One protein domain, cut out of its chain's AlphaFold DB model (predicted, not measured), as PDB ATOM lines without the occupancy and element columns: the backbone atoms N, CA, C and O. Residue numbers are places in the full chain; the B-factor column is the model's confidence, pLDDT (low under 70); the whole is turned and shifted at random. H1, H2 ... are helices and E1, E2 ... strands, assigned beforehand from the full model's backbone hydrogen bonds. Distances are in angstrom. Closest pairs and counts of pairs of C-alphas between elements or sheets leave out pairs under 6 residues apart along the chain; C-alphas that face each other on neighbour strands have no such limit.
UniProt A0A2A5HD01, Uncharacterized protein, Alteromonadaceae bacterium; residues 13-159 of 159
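What this domain is: This is residues 13 to 159 of the 159 residues of an uncharacterized protein of Alteromonadaceae bacterium (UniProt A0A2A5HD01). A strongly twisted sheet of five strands has the long helix H3 along one face and the short helix H1 on the opposite face, while H2 and H4 sit by its edge strands E1 and E4. H5 lies off the sheet and packs on residues 68 to 75 of H3. There are 147 printed residues, with five named helices and five named strands in the order H1 E1 H2 E2 H3 E3 E4 H4 H5 E5; the sheet's order is E1 E2 E5 E3 E4, mixed, and the class is mixed, helices and strands. The whole is compact, with a radius of gyration of the C-alphas of 15.6 A, and its spans are 49 by 28 by 27 A.

How they stand to each other: Begin at inner strand E5, residues 151 to 157. It is antiparallel to E2, residues 51 to 57, with N 54 and O 154 at 2.8 A, and to E3, residues 91 to 99, with N 153 and O 96 at 2.8 A, both within hydrogen-bond range. Edge strand E1, residues 23 to 26, is parallel to E2; N 53 and O 23 are 2.8 A apart. Edge strand E4, residues 107 to 110, makes a hairpin with E3; N 97 and O 109 are 2.8 A apart. H3, residues 64 to 87, is on the sheet at a height of 9.1 A, over E5 and only just not over E2, on which 2 of its C-alphas fall; it runs along the strands, at 6 degrees to E5 on the local plane. H5, residues 132 to 143, is not on the sheet; it touches residues 68 to 75 of H3 at a shallow tilt of 4 degrees, the same way, the closest C-alphas being those of Trp 75 and Ile 143, 6.5 A. H4, residues 114 to 122, is on the same face as H3, only just over E4, with 3 of its 9 C-alphas there. H1, residues 13 to 20, is on the opposite face, making three layers, helices on both faces of a sheet; its closest C-alphas to E1 are those of Glu 17 and Arg 23, 5.6 A. H2, residues 39 to 44, only grazes the sheet with residues 39 to 43. E1, H2, E2 form a strand-helix-strand unit, two parallel neighbour strands with a helix between; E2, H3, E3 and E4, H4 H5, E5 are split units, with E5 and E3 between their strands; the three crossovers are right-handed. Every O i to N i+4 pair is within hydrogen-bond range in H1, H2, H3, H4 and H5.

Where its parts are: Find C-alpha 13 at (-19.285, 9.402, 16.569), where H1 begins. H3 runs 34.6 A from C-alpha 64 at (-11.166, -9.730, 1.434), E3 24.8 A, E2 19.6 A and H5 16.2 A. E5, 19.5 A, ends at C-alpha 157 at (-16.532, 24.523, 6.016).

The domain as a whole: The C-alphas farthest apart, those of Glu 47 and Val 131, are 49.9 A apart. The printed part has no cut; the link E1 to H2 is long, with 12 residues. Confidence is under 70 at residues 32 to 34, 125 to 133 and 135 to 136.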
ATOM      1  N   LEU A  13     -19.319   8.085  17.174       84.88
ATOM      2  CA  LEU A  13     -19.285   9.402  16.569       84.88
ATOM      3  C   LEU A  13     -18.824  10.469  17.567       84.88
ATOM      4  O   LEU A  13     -17.968  11.273  17.221       84.88
ATOM      5  N   PHE A  14     -19.292  10.415  18.817       85.88
ATOM      6  CA  PHE A  14     -18.913  11.373  19.858       85.88
ATOM      7  C   PHE A  14     -17.408  11.335  20.164       85.88
ATOM      8  O   PHE A  14     -16.765  12.371  20.339       85.88
ATOM      9  N   ALA A  15     -16.804  10.141  20.173       85.50
ATOM     10  CA  ALA A  15     -15.358  10.009  20.332       85.50
ATOM     11  C   ALA A  15     -14.600  10.679  19.171       85.50
ATOM     12  O   ALA A  15     -13.618  11.388  19.402       85.50
ATOM     13  N   LEU A  16     -15.058  10.496  17.929       88.56
ATOM     14  CA  LEU A  16     -14.458  11.133  16.753       88.56
ATOM     15  C   LEU A  16     -14.625  12.656  16.764       88.56
ATOM     16  O   LEU A  16     -13.657  13.370  16.496       88.56
ATOM     17  N   GLU A  17     -15.811  13.153  17.114       91.75
ATOM     18  CA  GLU A  17     -16.097  14.585  17.256       91.75
ATOM     19  C   GLU A  17     -15.167  15.242  18.273       91.75
ATOM     20  O   GLU A  17     -14.556  16.268  17.974       91.75
ATOM     21  N   ASN A  18     -14.979  14.616  19.437       89.38
ATOM     22  CA  ASN A  18     -14.090  15.131  20.479       89.38
ATOM     23  C   ASN A  18     -12.620  15.155  20.040       89.38
ATOM     24  O   ASN A  18     -11.909  16.125  20.313       89.38
ATOM     25  N   ASN A  19     -12.159  14.114  19.338       89.38
ATOM     26  CA  ASN A  19     -10.782  14.046  18.847       89.38
ATOM     27  C   ASN A  19     -10.507  15.076  17.745       89.38
ATOM     28  O   ASN A  19      -9.443  15.692  17.724       89.38
ATOM     29  N   MET A  20     -11.458  15.281  16.831       91.56
ATOM     30  CA  MET A  20     -11.285  16.201  15.705       91.56
ATOM     31  C   MET A  20     -11.759  17.629  15.982       91.56
ATOM     32  O   MET A  20     -11.451  18.523  15.196       91.56
ATOM     33  N   ARG A  21     -12.485  17.856  17.082       94.75
ATOM     34  CA  ARG A  21     -13.092  19.143  17.458       94.75
ATOM     35  C   ARG A  21     -14.007  19.726  16.375       94.75
ATOM     36  O   ARG A  21     -14.061  20.939  16.191       94.75
ATOM     37  N   VAL A  22     -14.725  18.863  15.655       94.75
ATOM     38  CA  VAL A  22     -15.736  19.245  14.656       94.75
ATOM     39  C   VAL A  22     -16.982  18.392  14.849       94.75
ATOM     40  O   VAL A  22     -16.864  17.203  15.138       94.75
ATOM     41  N   ARG A  23     -18.167  18.981  14.652       95.19
ATOM     42  CA  ARG A  23     -19.434  18.230  14.631       95.19
ATOM     43  C   ARG A  23     -19.447  17.291  13.432       95.19
ATOM     44  O   ARG A  23     -18.977  17.680  12.361       95.19
ATOM     45  N   MET A  24     -19.994  16.092  13.582       95.00
ATOM     46  CA  MET A  24     -19.980  15.068  12.545       95.00
ATOM     47  C   MET A  24     -21.367  14.545  12.198       95.00
ATOM     48  O   MET A  24     -22.253  14.422  13.035       95.00
ATOM     49  N   PHE A  25     -21.523  14.165  10.933       94.75
ATOM     50  CA  PHE A  25     -22.680  13.428  10.448       94.75
ATOM     51  C   PHE A  25     -22.251  12.095   9.852       94.75
ATOM     52  O   PHE A  25     -21.426  12.053   8.938       94.75
ATOM     53  N   ASP A  26     -22.827  11.003  10.341       93.75
ATOM     54  CA  ASP A  26     -22.579   9.664   9.819       93.75
ATOM     55  C   ASP A  26     -23.586   9.313   8.721       93.75
ATOM     56  O   ASP A  26     -24.767   9.084   8.972       93.75
ATOM     57  N   VAL A  27     -23.105   9.228   7.480       92.75
ATOM     58  CA  VAL A  27     -23.937   8.913   6.303       92.75
ATOM     59  C   VAL A  27     -24.466   7.479   6.341       92.75
ATOM     60  O   VAL A  27     -25.401   7.143   5.619       92.75
ATOM     61  N   SER A  28     -23.842   6.614   7.139       87.56
ATOM     62  CA  SER A  28     -24.184   5.193   7.227       87.56
ATOM     63  C   SER A  28     -25.068   4.877   8.434       87.56
ATOM     64  O   SER A  28     -25.503   3.734   8.566       87.56
ATOM     65  N   ALA A  29     -25.335   5.856   9.305       85.75
ATOM     66  CA  ALA A  29     -26.198   5.657  10.457       85.75
ATOM     67  C   ALA A  29     -27.660   5.435  10.021       85.75
ATOM     68  O   ALA A  29     -28.136   6.085   9.082       85.75
ATOM     69  N   PRO A  30     -28.394   4.519  10.682       79.44
ATOM     70  CA  PRO A  30     -29.806   4.312  10.398       79.44
ATOM     71  C   PRO A  30     -30.619   5.586  10.702       79.44
ATOM     72  O   PRO A  30     -30.308   6.294  11.663       79.44
ATOM     73  N   PRO A  31     -31.696   5.871   9.939       73.62
ATOM     74  CA  PRO A  31     -32.481   7.102  10.084       73.62
ATOM     75  C   PRO A  31     -33.035   7.329  11.494       73.62
ATOM     76  O   PRO A  31     -33.167   8.468  11.927       73.62
ATOM     77  N   SER A  32     -33.324   6.248  12.222       67.19
ATOM     78  CA  SER A  32     -33.858   6.273  13.585       67.19
ATOM     79  C   SER A  32     -32.882   6.802  14.643       67.19
ATOM     80  O   SER A  32     -33.319   7.085  15.752       67.19
ATOM     81  N   GLY A  33     -31.589   6.940  14.323       63.41
ATOM     82  CA  GLY A  33     -30.561   7.463  15.233       63.41
ATOM     83  C   GLY A  33     -30.029   8.853  14.871       63.41
ATOM     84  O   GLY A  33     -29.139   9.353  15.550       63.41
ATOM     85  N   CYS A  34     -30.530   9.476  13.800       66.88
ATOM     86  CA  CYS A  34     -30.058  10.783  13.349       66.88
ATOM     87  C   CYS A  34     -30.979  11.894  13.858       66.88
ATOM     88  O   CYS A  34     -32.042  12.115  13.282       66.88
ATOM     89  N   GLU A  35     -30.524  12.654  14.858       78.38
ATOM     90  CA  GLU A  35     -31.206  13.851  15.391       78.38
ATOM     91  C   GLU A  35     -31.663  14.815  14.274       78.38
ATOM     92  O   GLU A  35     -32.737  15.405  14.333       78.38
ATOM     93  N   TYR A  36     -30.875  14.912  13.200       82.50
ATOM     94  CA  TYR A  36     -31.113  15.830  12.083       82.50
ATOM     95  C   TYR A  36     -31.954  15.242  10.938       82.50
ATOM     96  O   TYR A  36     -32.232  15.948   9.965       82.50
ATOM     97  N   GLY A  37     -32.302  13.949  10.992       83.12
ATOM     98  CA  GLY A  37     -33.062  13.196   9.979       83.12
ATOM     99  C   GLY A  37     -32.378  13.014   8.612       83.12
ATOM    100  O   GLY A  37     -32.558  11.995   7.950       83.12
ATOM    101  N   SER A  38     -31.567  13.976   8.174       91.75
ATOM    102  CA  SER A  38     -30.823  13.950   6.919       91.75
ATOM    103  C   SER A  38     -29.535  14.766   7.019       91.75
ATOM    104  O   SER A  38     -29.399  15.667   7.848       91.75
ATOM    105  N   MET A  39     -28.611  14.510   6.094       92.88
ATOM    106  CA  MET A  39     -27.398  15.317   5.941       92.88
ATOM    107  C   MET A  39     -27.724  16.792   5.671       92.88
ATOM    108  O   MET A  39     -26.989  17.683   6.081       92.88
ATOM    109  N   ASP A  40     -28.824  17.061   4.967       93.50
ATOM    110  CA  ASP A  40     -29.198  18.423   4.599       93.50
ATOM    111  C   ASP A  40     -29.706  19.204   5.817       93.50
ATOM    112  O   ASP A  40     -29.323  20.362   5.982       93.50
ATOM    113  N   GLY A  41     -30.459  18.550   6.709       93.81
ATOM    114  CA  GLY A  41     -30.834  19.099   8.015       93.81
ATOM    115  C   GLY A  41     -29.622  19.331   8.920       93.81
ATOM    116  O   GLY A  41     -29.505  20.388   9.536       93.81
ATOM    117  N   PHE A  42     -28.667  18.395   8.929       95.00
ATOM    118  CA  PHE A  42     -27.430  18.547   9.698       95.00
ATOM    119  C   PHE A  42     -26.627  19.767   9.238       95.00
ATOM    120  O   PHE A  42     -26.320  20.634  10.051       95.00
ATOM    121  N   VAL A  43     -26.346  19.885   7.935       95.44
ATOM    122  CA  VAL A  43     -25.593  21.024   7.376       95.44
ATOM    123  C   VAL A  43     -26.338  22.344   7.593       95.44
ATOM    124  O   VAL A  43     -25.715  23.373   7.861       95.44
ATOM    125  N   ALA A  44     -27.676  22.345   7.536       95.12
ATOM    126  CA  ALA A  44     -28.471  23.527   7.858       95.12
ATOM    127  C   ALA A  44     -28.259  23.994   9.312       95.12
ATOM    128  O   ALA A  44     -28.207  25.200   9.534       95.12
ATOM    129  N   SER A  45     -28.041  23.066  10.254       95.38
ATOM    130  CA  SER A  45     -27.786  23.354  11.677       95.38
ATOM    131  C   SER A  45     -26.376  23.872  12.006       95.38
ATOM    132  O   SER A  45     -26.119  24.244  13.149       95.38
ATOM    133  N   ILE A  46     -25.444  23.851  11.048       96.69
ATOM    134  CA  ILE A  46     -24.087  24.392  11.220       96.69
ATOM    135  C   ILE A  46     -24.111  25.903  10.950       96.69
ATOM    136  O   ILE A  46     -24.808  26.348  10.038       96.69
ATOM    137  N   GLU A  47     -23.366  26.707  11.703       96.94
ATOM    138  CA  GLU A  47     -23.268  28.152  11.443       96.94
ATOM    139  C   GLU A  47     -22.309  28.441  10.274       96.94
ATOM    140  O   GLU A  47     -21.375  27.677  10.016       96.94
ATOM    141  N   SER A  48     -22.521  29.543   9.545       97.06
ATOM    142  CA  SER A  48     -21.581  29.980   8.497       97.06
ATOM    143  C   SER A  48     -20.187  30.220   9.099       97.06
ATOM    144  O   SER A  48     -20.043  30.691  10.227       97.06
ATOM    145  N   GLY A  49     -19.146  29.822   8.370       96.38
ATOM    146  CA  GLY A  49     -17.753  29.855   8.805       96.38
ATOM    147  C   GLY A  49     -17.312  28.655   9.653       96.38
ATOM    148  O   GLY A  49     -16.104  28.427   9.774       96.38
ATOM    149  N   GLN A  50     -18.230  27.847  10.196       97.50
ATOM    150  CA  GLN A  50     -17.874  26.679  11.008       97.50
ATOM    151  C   GLN A  50     -17.504  25.455  10.159       97.50
ATOM    152  O   GLN A  50     -18.010  25.245   9.054       97.50
ATOM    153  N   GLN A  51     -16.608  24.625  10.702       97.94
ATOM    154  CA  GLN A  51     -16.222  23.347  10.107       97.94
ATOM    155  C   GLN A  51     -17.108  22.208  10.612       97.94
ATOM    156  O   GLN A  51     -17.489  22.163  11.781       97.94
ATOM    157  N   PHE A  52     -17.379  21.253   9.732       97.69
ATOM    158  CA  PHE A  52     -18.115  20.038  10.045       97.69
ATOM    159  C   PHE A  52     -17.510  18.835   9.320       97.69
ATOM    160  O   PHE A  52     -16.901  18.961   8.255       97.69
ATOM    161  N   GLY A  53     -17.678  17.657   9.910       97.38
ATOM    162  CA  GLY A  53     -17.273  16.376   9.356       97.38
ATOM    163  C   GLY A  53     -18.461  15.605   8.787       97.38
ATOM    164  O   GLY A  53     -19.551  15.602   9.348       97.38
ATOM    165  N   VAL A  54     -18.245  14.896   7.687       97.06
ATOM    166  CA  VAL A  54     -19.190  13.900   7.180       97.06
ATOM    167  C   VAL A  54     -18.466  12.569   7.049       97.06
ATOM    168  O   VAL A  54     -17.532  12.437   6.256       97.06
ATOM    169  N   LEU A  55     -18.881  11.595   7.854       96.44
ATOM    170  CA  LEU A  55     -18.286  10.272   7.953       96.44
ATOM    171  C   LEU A  55     -18.970   9.295   6.990       96.44
ATOM    172  O   LEU A  55     -20.190   9.119   7.000       96.44
ATOM    173  N   VAL A  56     -18.159   8.609   6.191       95.81
ATOM    174  CA  VAL A  56     -18.555   7.446   5.394       95.81
ATOM    175  C   VAL A  56     -17.860   6.224   5.977       95.81
ATOM    176  O   VAL A  56     -16.635   6.118   5.903       95.81
ATOM    177  N   ARG A  57     -18.633   5.298   6.553       94.56
ATOM    178  CA  ARG A  57     -18.100   4.039   7.080       94.56
ATOM    179  C   ARG A  57     -17.776   3.063   5.957       94.56
ATOM    180  O   ARG A  57     -18.435   3.027   4.917       94.56
ATOM    181  N   ILE A  58     -16.762   2.247   6.202       92.62
ATOM    182  CA  ILE A  58     -16.299   1.182   5.324       92.62
ATOM    183  C   ILE A  58     -16.462  -0.107   6.105       92.62
ATOM    184  O   ILE A  58     -15.700  -0.374   7.031       92.62
ATOM    185  N   GLU A  59     -17.462  -0.899   5.723       88.12
ATOM    186  CA  GLU A  59     -17.736  -2.170   6.385       88.12
ATOM    187  C   GLU A  59     -16.482  -3.042   6.422       88.12
ATOM    188  O   GLU A  59     -15.823  -3.263   5.398       88.12
ATOM    189  N   ASP A  60     -16.158  -3.533   7.614       82.69
ATOM    190  CA  ASP A  60     -15.112  -4.520   7.795       82.69
ATOM    191  C   ASP A  60     -15.732  -5.911   7.791       82.69
ATOM    192  O   ASP A  60     -16.526  -6.263   8.660       82.69
ATOM    193  N   ARG A  61     -15.431  -6.685   6.747       82.94
ATOM    194  CA  ARG A  61     -15.912  -8.058   6.602       82.94
ATOM    195  C   ARG A  61     -14.718  -8.998   6.471       82.94
ATOM    196  O   ARG A  61     -13.754  -8.642   5.793       82.94
ATOM    197  N   PRO A  62     -14.798 -10.221   7.026       80.44
ATOM    198  CA  PRO A  62     -13.688 -11.174   7.001       80.44
ATOM    199  C   PRO A  62     -13.302 -11.609   5.580       80.44
ATOM    200  O   PRO A  62     -12.174 -12.034   5.352       80.44
ATOM    201  N   ASN A  63     -14.215 -11.492   4.608       82.88
ATOM    202  CA  ASN A  63     -13.926 -11.798   3.212       82.88
ATOM    203  C   ASN A  63     -13.199 -10.618   2.525       82.88
ATOM    204  O   ASN A  63     -13.814  -9.561   2.333       82.88
ATOM    205  N   PRO A  64     -11.944 -10.798   2.060       80.00
ATOM    206  CA  PRO A  64     -11.166  -9.730   1.434       80.00
ATOM    207  C   PRO A  64     -11.811  -9.145   0.174       80.00
ATOM    208  O   PRO A  64     -11.674  -7.952  -0.084       80.00
ATOM    209  N   ILE A  65     -12.525  -9.961  -0.607       82.56
ATOM    210  CA  ILE A  65     -13.206  -9.508  -1.828       82.56
ATOM    211  C   ILE A  65     -14.343  -8.561  -1.452       82.56
ATOM    212  O   ILE A  65     -14.466  -7.485  -2.031       82.56
ATOM    213  N   ILE A  66     -15.130  -8.916  -0.433       86.38
ATOM    214  CA  ILE A  66     -16.213  -8.049   0.038       86.38
ATOM    215  C   ILE A  66     -15.639  -6.743   0.587       86.38
ATOM    216  O   ILE A  66     -16.155  -5.683   0.255       86.38
ATOM    217  N   LYS A  67     -14.522  -6.785   1.327       85.25
ATOM    218  CA  LYS A  67     -13.839  -5.566   1.787       85.25
ATOM    219  C   LYS A  67     -13.416  -4.667   0.623       85.25
ATOM    220  O   LYS A  67     -13.610  -3.456   0.681       85.25
ATOM    221  N   VAL A  68     -12.872  -5.247  -0.446       85.31
ATOM    222  CA  VAL A  68     -12.519  -4.516  -1.672       85.31
ATOM    223  C   VAL A  68     -13.749  -3.852  -2.296       85.31
ATOM    224  O   VAL A  68     -13.695  -2.665  -2.617       85.31
ATOM    225  N   PHE A  69     -14.875  -4.560  -2.405       88.88
ATOM    226  CA  PHE A  69     -16.130  -3.961  -2.867       88.88
ATOM    227  C   PHE A  69     -16.617  -2.844  -1.939       88.88
ATOM    228  O   PHE A  69     -16.996  -1.782  -2.428       88.88
ATOM    229  N   SER A  70     -16.538  -3.023  -0.619       90.62
ATOM    230  CA  SER A  70     -16.883  -1.983   0.357       90.62
ATOM    231  C   SER A  70     -16.026  -0.726   0.186       90.62
ATOM    232  O   SER A  70     -16.554   0.382   0.260       90.62
ATOM    233  N   LEU A  71     -14.728  -0.872  -0.109       90.25
ATOM    234  CA  LEU A  71     -13.839   0.254  -0.422       90.25
ATOM    235  C   LEU A  71     -14.260   0.972  -1.709       90.25
ATOM    236  O   LEU A  71     -14.304   2.201  -1.726       90.25
ATOM    237  N   ILE A  72     -14.603   0.226  -2.767       90.62
ATOM    238  CA  ILE A  72     -15.100   0.796  -4.032       90.62
ATOM    239  C   ILE A  72     -16.392   1.579  -3.779       90.62
ATOM    240  O   ILE A  72     -16.508   2.734  -4.186       90.62
ATOM    241  N   VAL A  73     -17.351   0.985  -3.069       92.81
ATOM    242  CA  VAL A  73     -18.631   1.628  -2.741       92.81
ATOM    243  C   VAL A  73     -18.410   2.888  -1.912       92.81
ATOM    244  O   VAL A  73     -19.006   3.923  -2.204       92.81
ATOM    245  N   ALA A  74     -17.538   2.837  -0.905       92.56
ATOM    246  CA  ALA A  74     -17.215   4.002  -0.095       92.56
ATOM    247  C   ALA A  74     -16.543   5.107  -0.912       92.56
ATOM    248  O   ALA A  74     -16.891   6.271  -0.746       92.56
ATOM    249  N   TRP A  75     -15.649   4.759  -1.839       93.06
ATOM    250  CA  TRP A  75     -15.043   5.715  -2.765       93.06
ATOM    251  C   TRP A  75     -16.092   6.403  -3.650       93.06
ATOM    252  O   TRP A  75     -16.091   7.631  -3.750       93.06
ATOM    253  N   ILE A  76     -17.038   5.642  -4.216       94.06
ATOM    254  CA  ILE A  76     -18.156   6.200  -4.995       94.06
ATOM    255  C   ILE A  76     -19.002   7.131  -4.115       94.06
ATOM    256  O   ILE A  76     -19.259   8.272  -4.499       94.06
ATOM    257  N   LYS A  77     -19.402   6.680  -2.918       94.56
ATOM    258  CA  LYS A  77     -20.181   7.485  -1.962       94.56
ATOM    259  C   LYS A  77     -19.463   8.783  -1.603       94.56
ATOM    260  O   LYS A  77     -20.082   9.842  -1.621       94.56
ATOM    261  N   LEU A  78     -18.162   8.715  -1.333       94.62
ATOM    262  CA  LEU A  78     -17.334   9.873  -1.017       94.62
ATOM    263  C   LEU A  78     -17.278  10.858  -2.188       94.62
ATOM    264  O   LEU A  78     -17.388  12.065  -1.984       94.62
ATOM    265  N   HIS A  79     -17.143  10.352  -3.415       94.44
ATOM    266  CA  HIS A  79     -17.139  11.180  -4.616       94.44
ATOM    267  C   HIS A  79     -18.484  11.895  -4.814       94.44
ATOM    268  O   HIS A  79     -18.515  13.109  -5.015       94.44
ATOM    269  N   LEU A  80     -19.600  11.171  -4.679       95.88
ATOM    270  CA  LEU A  80     -20.947  11.743  -4.763       95.88
ATOM    271  C   LEU A  80     -21.198  12.780  -3.663       95.88
ATOM    272  O   LEU A  80     -21.725  13.857  -3.934       95.88
ATOM    273  N   LEU A  81     -20.781  12.481  -2.433       96.00
ATOM    274  CA  LEU A  81     -20.902  13.376  -1.289       96.00
ATOM    275  C   LEU A  81     -20.097  14.661  -1.493       96.00
ATOM    276  O   LEU A  81     -20.622  15.756  -1.304       96.00
ATOM    277  N   ARG A  82     -18.846  14.538  -1.945       96.19
ATOM    278  CA  ARG A  82     -17.995  15.679  -2.287       96.19
ATOM    279  C   ARG A  82     -18.666  16.566  -3.332       96.19
ATOM    280  O   ARG A  82     -18.728  17.777  -3.150       96.19
ATOM    281  N   MET A  83     -19.202  15.973  -4.398       96.88
ATOM    282  CA  MET A  83     -19.935  16.715  -5.427       96.88
ATOM    283  C   MET A  83     -21.194  17.387  -4.866       96.88
ATOM    284  O   MET A  83     -21.478  18.530  -5.219       96.88
ATOM    285  N   LYS A  84     -21.933  16.718  -3.971       96.44
ATOM    286  CA  LYS A  84     -23.122  17.280  -3.314       96.44
ATOM    287  C   LYS A  84     -22.770  18.495  -2.448       96.44
ATOM    288  O   LYS A  84     -23.445  19.512  -2.557       96.44
ATOM    289  N   LEU A  85     -21.714  18.413  -1.638       96.50
ATOM    290  CA  LEU A  85     -21.242  19.521  -0.800       96.50
ATOM    291  C   LEU A  85     -20.751  20.706  -1.645       96.50
ATOM    292  O   LEU A  85     -21.146  21.839  -1.396       96.50
ATOM    293  N   LEU A  86     -19.989  20.446  -2.712       96.19
ATOM    294  CA  LEU A  86     -19.536  21.497  -3.631       96.19
ATOM    295  C   LEU A  86     -20.702  22.203  -4.336       96.19
ATOM    296  O   LEU A  86     -20.693  23.424  -4.459       96.19
ATOM    297  N   ARG A  87     -21.734  21.460  -4.764       96.75
ATOM    298  CA  ARG A  87     -22.956  22.046  -5.351       96.75
ATOM    299  C   ARG A  87     -23.729  22.926  -4.370       96.75
ATOM    300  O   ARG A  87     -24.428  23.829  -4.809       96.75
ATOM    301  N   LYS A  88     -23.603  22.668  -3.067       95.12
ATOM    302  CA  LYS A  88     -24.172  23.502  -1.999       95.12
ATOM    303  C   LYS A  88     -23.334  24.741  -1.676       95.12
ATOM    304  O   LYS A  88     -23.748  25.547  -0.858       95.12
ATOM    305  N   GLY A  89     -22.183  24.906  -2.327       96.25
ATOM    306  CA  GLY A  89     -21.269  26.018  -2.090       96.25
ATOM    307  C   GLY A  89     -20.270  25.774  -0.962       96.25
ATOM    308  O   GLY A  89     -19.382  26.606  -0.782       96.25
ATOM    309  N   GLU A  90     -20.345  24.635  -0.270       96.94
ATOM    310  CA  GLU A  90     -19.476  24.327   0.868       96.94
ATOM    311  C   GLU A  90     -18.019  24.152   0.430       96.94
ATOM    312  O   GLU A  90     -17.722  23.591  -0.633       96.94
ATOM    313  N   ALA A  91     -17.084  24.617   1.258       96.88
ATOM    314  CA  ALA A  91     -15.659  24.470   0.989       96.88
ATOM    315  C   ALA A  91     -15.142  23.153   1.576       96.88
ATOM    316  O   ALA A  91     -15.229  22.931   2.778       96.88
ATOM    317  N   ILE A  92     -14.571  22.273   0.751       97.25
ATOM    318  CA  ILE A  92     -13.922  21.048   1.242       97.25
ATOM    319  C   ILE A  92     -12.519  21.394   1.739       97.25
ATOM    320  O   ILE A  92     -11.682  21.824   0.947       97.25
ATOM    321  N   ILE A  93     -12.261  21.177   3.028       97.25
ATOM    322  CA  ILE A  93     -10.993  21.521   3.683       97.25
ATOM    323  C   ILE A  93     -10.026  20.339   3.649       97.25
ATOM    324  O   ILE A  93      -8.863  20.491   3.278       97.25
ATOM    325  N   ALA A  94     -10.494  19.154   4.043       96.38
ATOM    326  CA  ALA A  94      -9.631  17.997   4.250       96.38
ATOM    327  C   ALA A  94     -10.389  16.666   4.153       96.38
ATOM    328  O   ALA A  94     -11.615  16.607   4.270       96.38
ATOM    329  N   LEU A  95      -9.633  15.584   3.958       96.38
ATOM    330  CA  LEU A  95     -10.123  14.207   3.970       96.38
ATOM    331  C   LEU A  95      -9.297  13.389   4.962       96.38
ATOM    332  O   LEU A  95      -8.087  13.263   4.778       96.38
ATOM    333  N   TYR A  96      -9.935  12.813   5.974       96.56
ATOM    334  CA  TYR A  96      -9.266  11.998   6.989       96.56
ATOM    335  C   TYR A  96      -9.657  10.527   6.870       96.56
ATOM    336  O   TYR A  96     -10.818  10.212   6.622       96.56
ATOM    337  N   GLY A  97      -8.696   9.629   7.060       95.25
ATOM    338  CA  GLY A  97      -8.909   8.192   7.190       95.25
ATOM    339  C   GLY A  97      -8.897   7.785   8.656       95.25
ATOM    340  O   GLY A  97      -8.013   8.207   9.402       95.25
ATOM    341  N   VAL A  98      -9.865   6.962   9.049       94.69
ATOM    342  CA  VAL A  98     -10.026   6.435  10.408       94.69
ATOM    343  C   VAL A  98      -9.611   4.964  10.442       94.69
ATOM    344  O   VAL A  98     -10.067   4.168   9.612       94.69
ATOM    345  N   TYR A  99      -8.756   4.611  11.403       91.25
ATOM    346  CA  TYR A  99      -8.111   3.303  11.509       91.25
ATOM    347  C   TYR A  99      -8.130   2.750  12.946       91.25
ATOM    348  O   TYR A  99      -7.932   3.518  13.886       91.25
ATOM    349  N   PRO A 100      -8.234   1.422  13.148       85.88
ATOM    350  CA  PRO A 100      -8.722   0.419  12.203       85.88
ATOM    351  C   PRO A 100     -10.251   0.297  12.228       85.88
ATOM    352  O   PRO A 100     -10.795  -0.373  11.365       85.88
ATOM    353  N   THR A 101     -10.927   0.908  13.211       86.44
ATOM    354  CA  THR A 101     -12.391   0.910  13.377       86.44
ATOM    355  C   THR A 101     -12.888   2.327  13.647       86.44
ATOM    356  O   THR A 101     -12.107   3.188  14.054       86.44
ATOM    357  N   VAL A 102     -14.172   2.582  13.395       84.31
ATOM    358  CA  VAL A 102     -14.812   3.881  13.669       84.31
ATOM    359  C   VAL A 102     -15.219   3.983  15.139       84.31
ATOM    360  O   VAL A 102     -15.198   5.062  15.714       84.31
ATOM    361  N   GLU A 103     -15.573   2.847  15.734       85.25
ATOM    362  CA  GLU A 103     -15.979   2.662  17.125       85.25
ATOM    363  C   GLU A 103     -14.836   2.939  18.090       85.25
ATOM    364  O   GLU A 103     -15.006   3.659  19.070       85.25
ATOM    365  N   TYR A 104     -13.662   2.398  17.774       83.69
ATOM    366  CA  TYR A 104     -12.462   2.509  18.588       83.69
ATOM    367  C   TYR A 104     -11.293   2.887  17.675       83.69
ATOM    368  O   TYR A 104     -10.467   2.034  17.318       83.69
ATOM    369  N   PRO A 105     -11.247   4.153  17.219       87.00
ATOM    370  CA  PRO A 105     -10.182   4.612  16.352       87.00
ATOM    371  C   PRO A 105      -8.877   4.658  17.145       87.00
ATOM    372  O   PRO A 105      -8.772   5.323  18.171       87.00
ATOM    373  N   ILE A 106      -7.865   3.956  16.646       86.56
ATOM    374  CA  ILE A 106      -6.496   4.031  17.165       86.56
ATOM    375  C   ILE A 106      -5.773   5.217  16.522       86.56
ATOM    376  O   ILE A 106      -4.940   5.859  17.156       86.56
ATOM    377  N   ALA A 107      -6.082   5.516  15.256       90.00
ATOM    378  CA  ALA A 107      -5.461   6.611  14.533       90.00
ATOM    379  C   ALA A 107      -6.416   7.275  13.536       90.00
ATOM    380  O   ALA A 107      -7.257   6.622  12.911       90.00
ATOM    381  N   ILE A 108      -6.222   8.581  13.353       93.88
ATOM    382  CA  ILE A 108      -6.903   9.402  12.354       93.88
ATOM    383  C   ILE A 108      -5.823  10.158  11.585       93.88
ATOM    384  O   ILE A 108      -5.053  10.917  12.174       93.88
ATOM    385  N   TYR A 109      -5.746   9.952  10.272       94.50
ATOM    386  CA  TYR A 109      -4.721  10.571   9.433       94.50
ATOM    387  C   TYR A 109      -5.334  11.376   8.302       94.50
ATOM    388  O   TYR A 109      -6.305  10.949   7.688       94.50
ATOM    389  N   LEU A 110      -4.716  12.511   7.972       94.31
ATOM    390  CA  LEU A 110      -5.005  13.210   6.724       94.31
ATOM    391  C   LEU A 110      -4.588  12.313   5.545       94.31
ATOM    392  O   LEU A 110      -3.431  11.887   5.461       94.31
ATOM    393  N   LEU A 111      -5.533  12.013   4.655       92.25
ATOM    394  CA  LEU A 111      -5.342  11.060   3.564       92.25
ATOM    395  C   LEU A 111      -4.308  11.553   2.544       92.25
ATOM    396  O   LEU A 111      -4.287  12.719   2.153       92.25
ATOM    397  N   GLY A 112      -3.453  10.642   2.081       88.00
ATOM    398  CA  GLY A 112      -2.390  10.889   1.106       88.00
ATOM    399  C   GLY A 112      -1.094  11.453   1.699       88.00
ATOM    400  O   GLY A 112      -0.096  11.578   0.976       88.00
ATOM    401  N   MET A 113      -1.072  11.755   2.998       92.94
ATOM    402  CA  MET A 113       0.068  12.388   3.660       92.94
ATOM    403  C   MET A 113       1.149  11.390   4.079       92.94
ATOM    404  O   MET A 113       0.932  10.181   4.173       92.94
ATOM    405  N   LYS A 114       2.352  11.908   4.366       91.62
ATOM    406  CA  LYS A 114       3.506  11.096   4.793       91.62
ATOM    407  C   LYS A 114       3.223  10.284   6.063       91.62
ATOM    408  O   LYS A 114       3.633   9.132   6.126       91.62
ATOM    409  N   ALA A 115       2.501  10.858   7.030       89.19
ATOM    410  CA  ALA A 115       2.154  10.182   8.284       89.19
ATOM    411  C   ALA A 115       1.277   8.939   8.059       89.19
ATOM    412  O   ALA A 115       1.535   7.880   8.631       89.19
ATOM    413  N   GLU A 116       0.293   9.045   7.160       91.50
ATOM    414  CA  GLU A 116      -0.544   7.911   6.771       91.50
ATOM    415  C   GLU A 116       0.302   6.830   6.085       91.50
ATOM    416  O   GLU A 116       0.263   5.665   6.474       91.50
ATOM    417  N   LYS A 117       1.129   7.216   5.104       87.00
ATOM    418  CA  LYS A 117       2.007   6.280   4.381       87.00
ATOM    419  C   LYS A 117       2.962   5.545   5.319       87.00
ATOM    420  O   LYS A 117       3.114   4.335   5.186       87.00
ATOM    421  N   TYR A 118       3.567   6.262   6.266       88.81
ATOM    422  CA  TYR A 118       4.463   5.680   7.259       88.81
ATOM    423  C   TYR A 118       3.741   4.631   8.107       88.81
ATOM    424  O   TYR A 118       4.221   3.504   8.230       88.81
ATOM    425  N   SER A 119       2.560   4.977   8.623       86.31
ATOM    426  CA  SER A 119       1.755   4.081   9.459       86.31
ATOM    427  C   SER A 119       1.286   2.850   8.692       86.31
ATOM    428  O   SER A 119       1.377   1.739   9.204       86.31
ATOM    429  N   ASN A 120       0.867   3.020   7.438       82.06
ATOM    430  CA  ASN A 120       0.472   1.916   6.564       82.06
ATOM    431  C   ASN A 120       1.625   0.938   6.282       82.06
ATOM    432  O   ASN A 120       1.378  -0.242   6.061       82.06
ATOM    433  N   GLN A 121       2.869   1.423   6.256       83.56
ATOM    434  CA  GLN A 121       4.050   0.604   5.963       83.56
ATOM    435  C   GLN A 121       4.636  -0.088   7.200       83.56
ATOM    436  O   GLN A 121       5.160  -1.189   7.066       83.56
ATOM    437  N   HIS A 122       4.569   0.548   8.375       85.25
ATOM    438  CA  HIS A 122       5.339   0.114   9.550       85.25
ATOM    439  C   HIS A 122       4.494  -0.217  10.784       85.25
ATOM    440  O   HIS A 122       5.008  -0.846  11.703       85.25
ATOM    441  N   VAL A 123       3.236   0.227  10.846       83.88
ATOM    442  CA  VAL A 123       2.418   0.150  12.073       83.88
ATOM    443  C   VAL A 123       1.166  -0.693  11.870       83.88
ATOM    444  O   VAL A 123       0.832  -1.519  12.716       83.88
ATOM    445  N   LEU A 124       0.450  -0.489  10.765       77.75
ATOM    446  CA  LEU A 124      -0.797  -1.199  10.508       77.75
ATOM    447  C   LEU A 124      -0.532  -2.643  10.055       77.75
ATOM    448  O   LEU A 124       0.442  -2.894   9.342       77.75
ATOM    449  N   PRO A 125      -1.405  -3.596  10.428       67.31
ATOM    450  CA  PRO A 125      -1.218  -4.999  10.088       67.31
ATOM    451  C   PRO A 125      -1.136  -5.189   8.570       67.31
ATOM    452  O   PRO A 125      -2.035  -4.802   7.814       67.31
ATOM    453  N   ALA A 126      -0.043  -5.810   8.126       65.00
ATOM    454  CA  ALA A 126       0.141  -6.181   6.736       65.00
ATOM    455  C   ALA A 126      -0.774  -7.364   6.396       65.00
ATOM    456  O   ALA A 126      -0.751  -8.411   7.038       65.00
ATOM    457  N   PHE A 127      -1.588  -7.209   5.360       64.62
ATOM    458  CA  PHE A 127      -2.398  -8.309   4.841       64.62
ATOM    459  C   PHE A 127      -1.518  -9.308   4.069       64.62
ATOM    460  O   PHE A 127      -0.619  -8.873   3.339       64.62
ATOM    461  N   PRO A 128      -1.816 -10.618   4.135       58.94
ATOM    462  CA  PRO A 128      -1.005 -11.653   3.504       58.94
ATOM    463  C   PRO A 128      -0.909 -11.477   1.979       58.94
ATOM    464  O   PRO A 128      -1.882 -11.134   1.298       58.94
ATOM    465  N   ALA A 129       0.286 -11.716   1.435       56.16
ATOM    466  CA  ALA A 129       0.553 -11.672   0.003       56.16
ATOM    467  C   ALA A 129       0.090 -12.982  -0.658       56.16
ATOM    468  O   ALA A 129       0.709 -14.026  -0.489       56.16
ATOM    469  N   GLY A 130      -1.012 -12.932  -1.410       66.06
ATOM    470  CA  GLY A 130      -1.500 -14.042  -2.238       66.06
ATOM    471  C   GLY A 130      -1.876 -13.573  -3.646       66.06
ATOM    472  O   GLY A 130      -1.659 -12.411  -3.987       66.06
ATOM    473  N   VAL A 131      -2.498 -14.433  -4.461       56.03
ATOM    474  CA  VAL A 131      -3.008 -14.077  -5.810       56.03
ATOM    475  C   VAL A 131      -3.993 -12.893  -5.752       56.03
ATOM    476  O   VAL A 131      -3.960 -12.000  -6.600       56.03
ATOM    477  N   ASN A 132      -4.757 -12.788  -4.660       63.75
ATOM    478  CA  ASN A 132      -5.609 -11.636  -4.327       63.75
ATOM    479  C   ASN A 132      -4.832 -10.322  -4.097       63.75
ATOM    480  O   ASN A 132      -5.415  -9.240  -4.095       63.75
ATOM    481  N   GLY A 133      -3.512 -10.395  -3.918       67.69
ATOM    482  CA  GLY A 133      -2.624  -9.260  -3.697       67.69
ATOM    483  C   GLY A 133      -2.510  -8.340  -4.909       67.69
ATOM    484  O   GLY A 133      -2.487  -7.128  -4.726       67.69
ATOM    485  N   ARG A 134      -2.523  -8.873  -6.139       71.19
ATOM    486  CA  ARG A 134      -2.439  -8.053  -7.366       71.19
ATOM    487  C   ARG A 134      -3.720  -7.270  -7.642       71.19
ATOM    488  O   ARG A 134      -3.653  -6.078  -7.922       71.19
ATOM    489  N   ILE A 135      -4.886  -7.908  -7.501       69.94
ATOM    490  CA  ILE A 135      -6.189  -7.226  -7.622       69.94
ATOM    491  C   ILE A 135      -6.283  -6.128  -6.565       69.94
ATOM    492  O   ILE A 135      -6.618  -4.987  -6.871       69.94
ATOM    493  N   ARG A 136      -5.900  -6.447  -5.325       68.12
ATOM    494  CA  ARG A 136      -5.857  -5.483  -4.228       68.12
ATOM    495  C   ARG A 136      -4.900  -4.323  -4.510       68.12
ATOM    496  O   ARG A 136      -5.290  -3.188  -4.277       68.12
ATOM    497  N   GLN A 137      -3.709  -4.570  -5.057       72.88
ATOM    498  CA  GLN A 137      -2.779  -3.512  -5.482       72.88
ATOM    499  C   GLN A 137      -3.382  -2.615  -6.571       72.88
ATOM    500  O   GLN A 137      -3.269  -1.396  -6.478       72.88
ATOM    501  N   GLY A 138      -4.064  -3.196  -7.561       73.06
ATOM    502  CA  GLY A 138      -4.762  -2.431  -8.596       73.06
ATOM    503  C   GLY A 138      -5.870  -1.554  -8.014       73.06
ATOM    504  O   GLY A 138      -5.934  -0.358  -8.290       73.06
ATOM    505  N   VAL A 139      -6.696  -2.112  -7.128       70.44
ATOM    506  CA  VAL A 139      -7.761  -1.354  -6.464       70.44
ATOM    507  C   VAL A 139      -7.192  -0.265  -5.549       70.44
ATOM    508  O   VAL A 139      -7.685   0.859  -5.560       70.44
ATOM    509  N   MET A 140      -6.117  -0.545  -4.811       70.75
ATOM    510  CA  MET A 140      -5.411   0.458  -4.008       70.75
ATOM    511  C   MET A 140      -4.835   1.589  -4.858       70.75
ATOM    512  O   MET A 140      -4.877   2.742  -4.434       70.75
ATOM    513  N   ALA A 141      -4.313   1.283  -6.050       73.88
ATOM    514  CA  ALA A 141      -3.787   2.295  -6.960       73.88
ATOM    515  C   ALA A 141      -4.885   3.267  -7.426       73.88
ATOM    516  O   ALA A 141      -4.621   4.459  -7.594       73.88
ATOM    517  N   ILE A 142      -6.118   2.773  -7.578       75.75
ATOM    518  CA  ILE A 142      -7.275   3.561  -8.024       75.75
ATOM    519  C   ILE A 142      -7.914   4.326  -6.856       75.75
ATOM    520  O   ILE A 142      -8.095   5.541  -6.932       75.75
ATOM    521  N   ILE A 143      -8.242   3.631  -5.765       76.94
ATOM    522  CA  ILE A 143      -9.008   4.186  -4.639       76.94
ATOM    523  C   ILE A 143      -8.130   5.033  -3.711       76.94
ATOM    524  O   ILE A 143      -8.631   5.928  -3.035       76.94
ATOM    525  N   LYS A 144      -6.813   4.780  -3.691       81.69
ATOM    526  CA  LYS A 144      -5.825   5.439  -2.819       81.69
ATOM    527  C   LYS A 144      -6.118   5.325  -1.315       81.69
ATOM    528  O   LYS A 144      -5.522   6.060  -0.536       81.69
ATOM    529  N   PHE A 145      -6.986   4.402  -0.898       82.94
ATOM    530  CA  PHE A 145      -7.218   4.082   0.513       82.94
ATOM    531  C   PHE A 145      -6.481   2.809   0.911       82.94
ATOM    532  O   PHE A 145      -6.417   1.840   0.146       82.94
ATOM    533  N   HIS A 146      -5.952   2.797   2.131       83.44
ATOM    534  CA  HIS A 146      -5.425   1.580   2.727       83.44
ATOM    535  C   HIS A 146      -6.584   0.665   3.159       83.44
ATOM    536  O   HIS A 146      -7.599   1.170   3.618       83.44
ATOM    537  N   PRO A 147      -6.496  -0.672   3.078       81.81
ATOM    538  CA  PRO A 147      -7.643  -1.550   3.293       81.81
ATOM    539  C   PRO A 147      -8.012  -1.686   4.764       81.81
ATOM    540  O   PRO A 147      -9.118  -2.114   5.061       81.81
ATOM    541  N   SER A 148      -7.103  -1.320   5.669       85.75
ATOM    542  CA  SER A 148      -7.392  -1.221   7.103       85.75
ATOM    543  C   SER A 148      -8.221   0.013   7.458       85.75
ATOM    544  O   SER A 148      -8.506   0.216   8.632       85.75
ATOM    545  N   VAL A 149      -8.558   0.872   6.491       90.69
ATOM    546  CA  VAL A 149      -9.436   2.009   6.752       90.69
ATOM    547  C   VAL A 149     -10.842   1.488   7.081       90.69
ATOM    548  O   VAL A 149     -11.381   0.615   6.388       90.69
ATOM    549  N   ALA A 150     -11.437   2.023   8.142       92.38
ATOM    550  CA  ALA A 150     -12.822   1.733   8.523       92.38
ATOM    551  C   ALA A 150     -13.768   2.903   8.285       92.38
ATOM    552  O   ALA A 150     -14.984   2.726   8.279       92.38
ATOM    553  N   GLY A 151     -13.238   4.097   8.044       95.06
ATOM    554  CA  GLY A 151     -14.057   5.241   7.694       95.06
ATOM    555  C   GLY A 151     -13.248   6.340   7.041       95.06
ATOM    556  O   GLY A 151     -12.046   6.470   7.273       95.06
ATOM    557  N   VAL A 152     -13.924   7.135   6.221       96.44
ATOM    558  CA  VAL A 152     -13.369   8.361   5.655       96.44
ATOM    559  C   VAL A 152     -14.240   9.528   6.084       96.44
ATOM    560  O   VAL A 152     -15.458   9.483   5.922       96.44
ATOM    561  N   ILE A 153     -13.613  10.568   6.624       97.12
ATOM    562  CA  ILE A 153     -14.274  11.793   7.065       97.12
ATOM    563  C   ILE A 153     -13.943  12.903   6.073       97.12
ATOM    564  O   ILE A 153     -12.774  13.242   5.876       97.12
ATOM    565  N   ILE A 154     -14.972  13.489   5.461       97.50
ATOM    566  CA  ILE A 154     -14.846  14.754   4.737       97.50
ATOM    567  C   ILE A 154     -15.017  15.887   5.731       97.50
ATOM    568  O   ILE A 154     -16.099  16.035   6.286       97.50
ATOM    569  N   VAL A 155     -13.982  16.705   5.922       97.75
ATOM    570  CA  VAL A 155     -14.117  17.969   6.652       97.75
ATOM    571  C   VAL A 155     -14.396  19.076   5.650       97.75
ATOM    572  O   VAL A 155     -13.606  19.318   4.733       97.75
ATOM    573  N   ALA A 156     -15.531  19.735   5.831       98.00
ATOM    574  CA  ALA A 156     -15.968  20.870   5.041       98.00
ATOM    575  C   ALA A 156     -16.214  22.083   5.945       98.00
ATOM    576  O   ALA A 156     -16.396  21.944   7.151       98.00
ATOM    577  N   GLN A 157     -16.198  23.272   5.358       98.00
ATOM    578  CA  GLN A 157     -16.532  24.523   6.016       98.00
ATOM    579  C   GLN A 157     -17.789  25.092   5.379       98.00
ATOM    580  O   GLN A 157     -17.866  25.190   4.146       98.00
ATOM    581  N   LYS A 158     -18.745  25.466   6.233       97.50
ATOM    582  CA  LYS A 158     -19.963  26.121   5.783       97.50
ATOM    583  C   LYS A 158     -19.648  27.538   5.335       97.50
ATOM    584  O   LYS A 158     -18.986  28.266   6.076       97.50
ATOM    585  N   LYS A 159     -20.071  27.912   4.130       93.88
ATOM    586  CA  LYS A 159     -19.932  29.302   3.669       93.88
ATOM    587  C   LYS A 159     -21.017  30.201   4.235       93.88
ATOM    588  O   LYS A 159     -22.135  29.717   4.503       93.88
TER     589      LYS A 159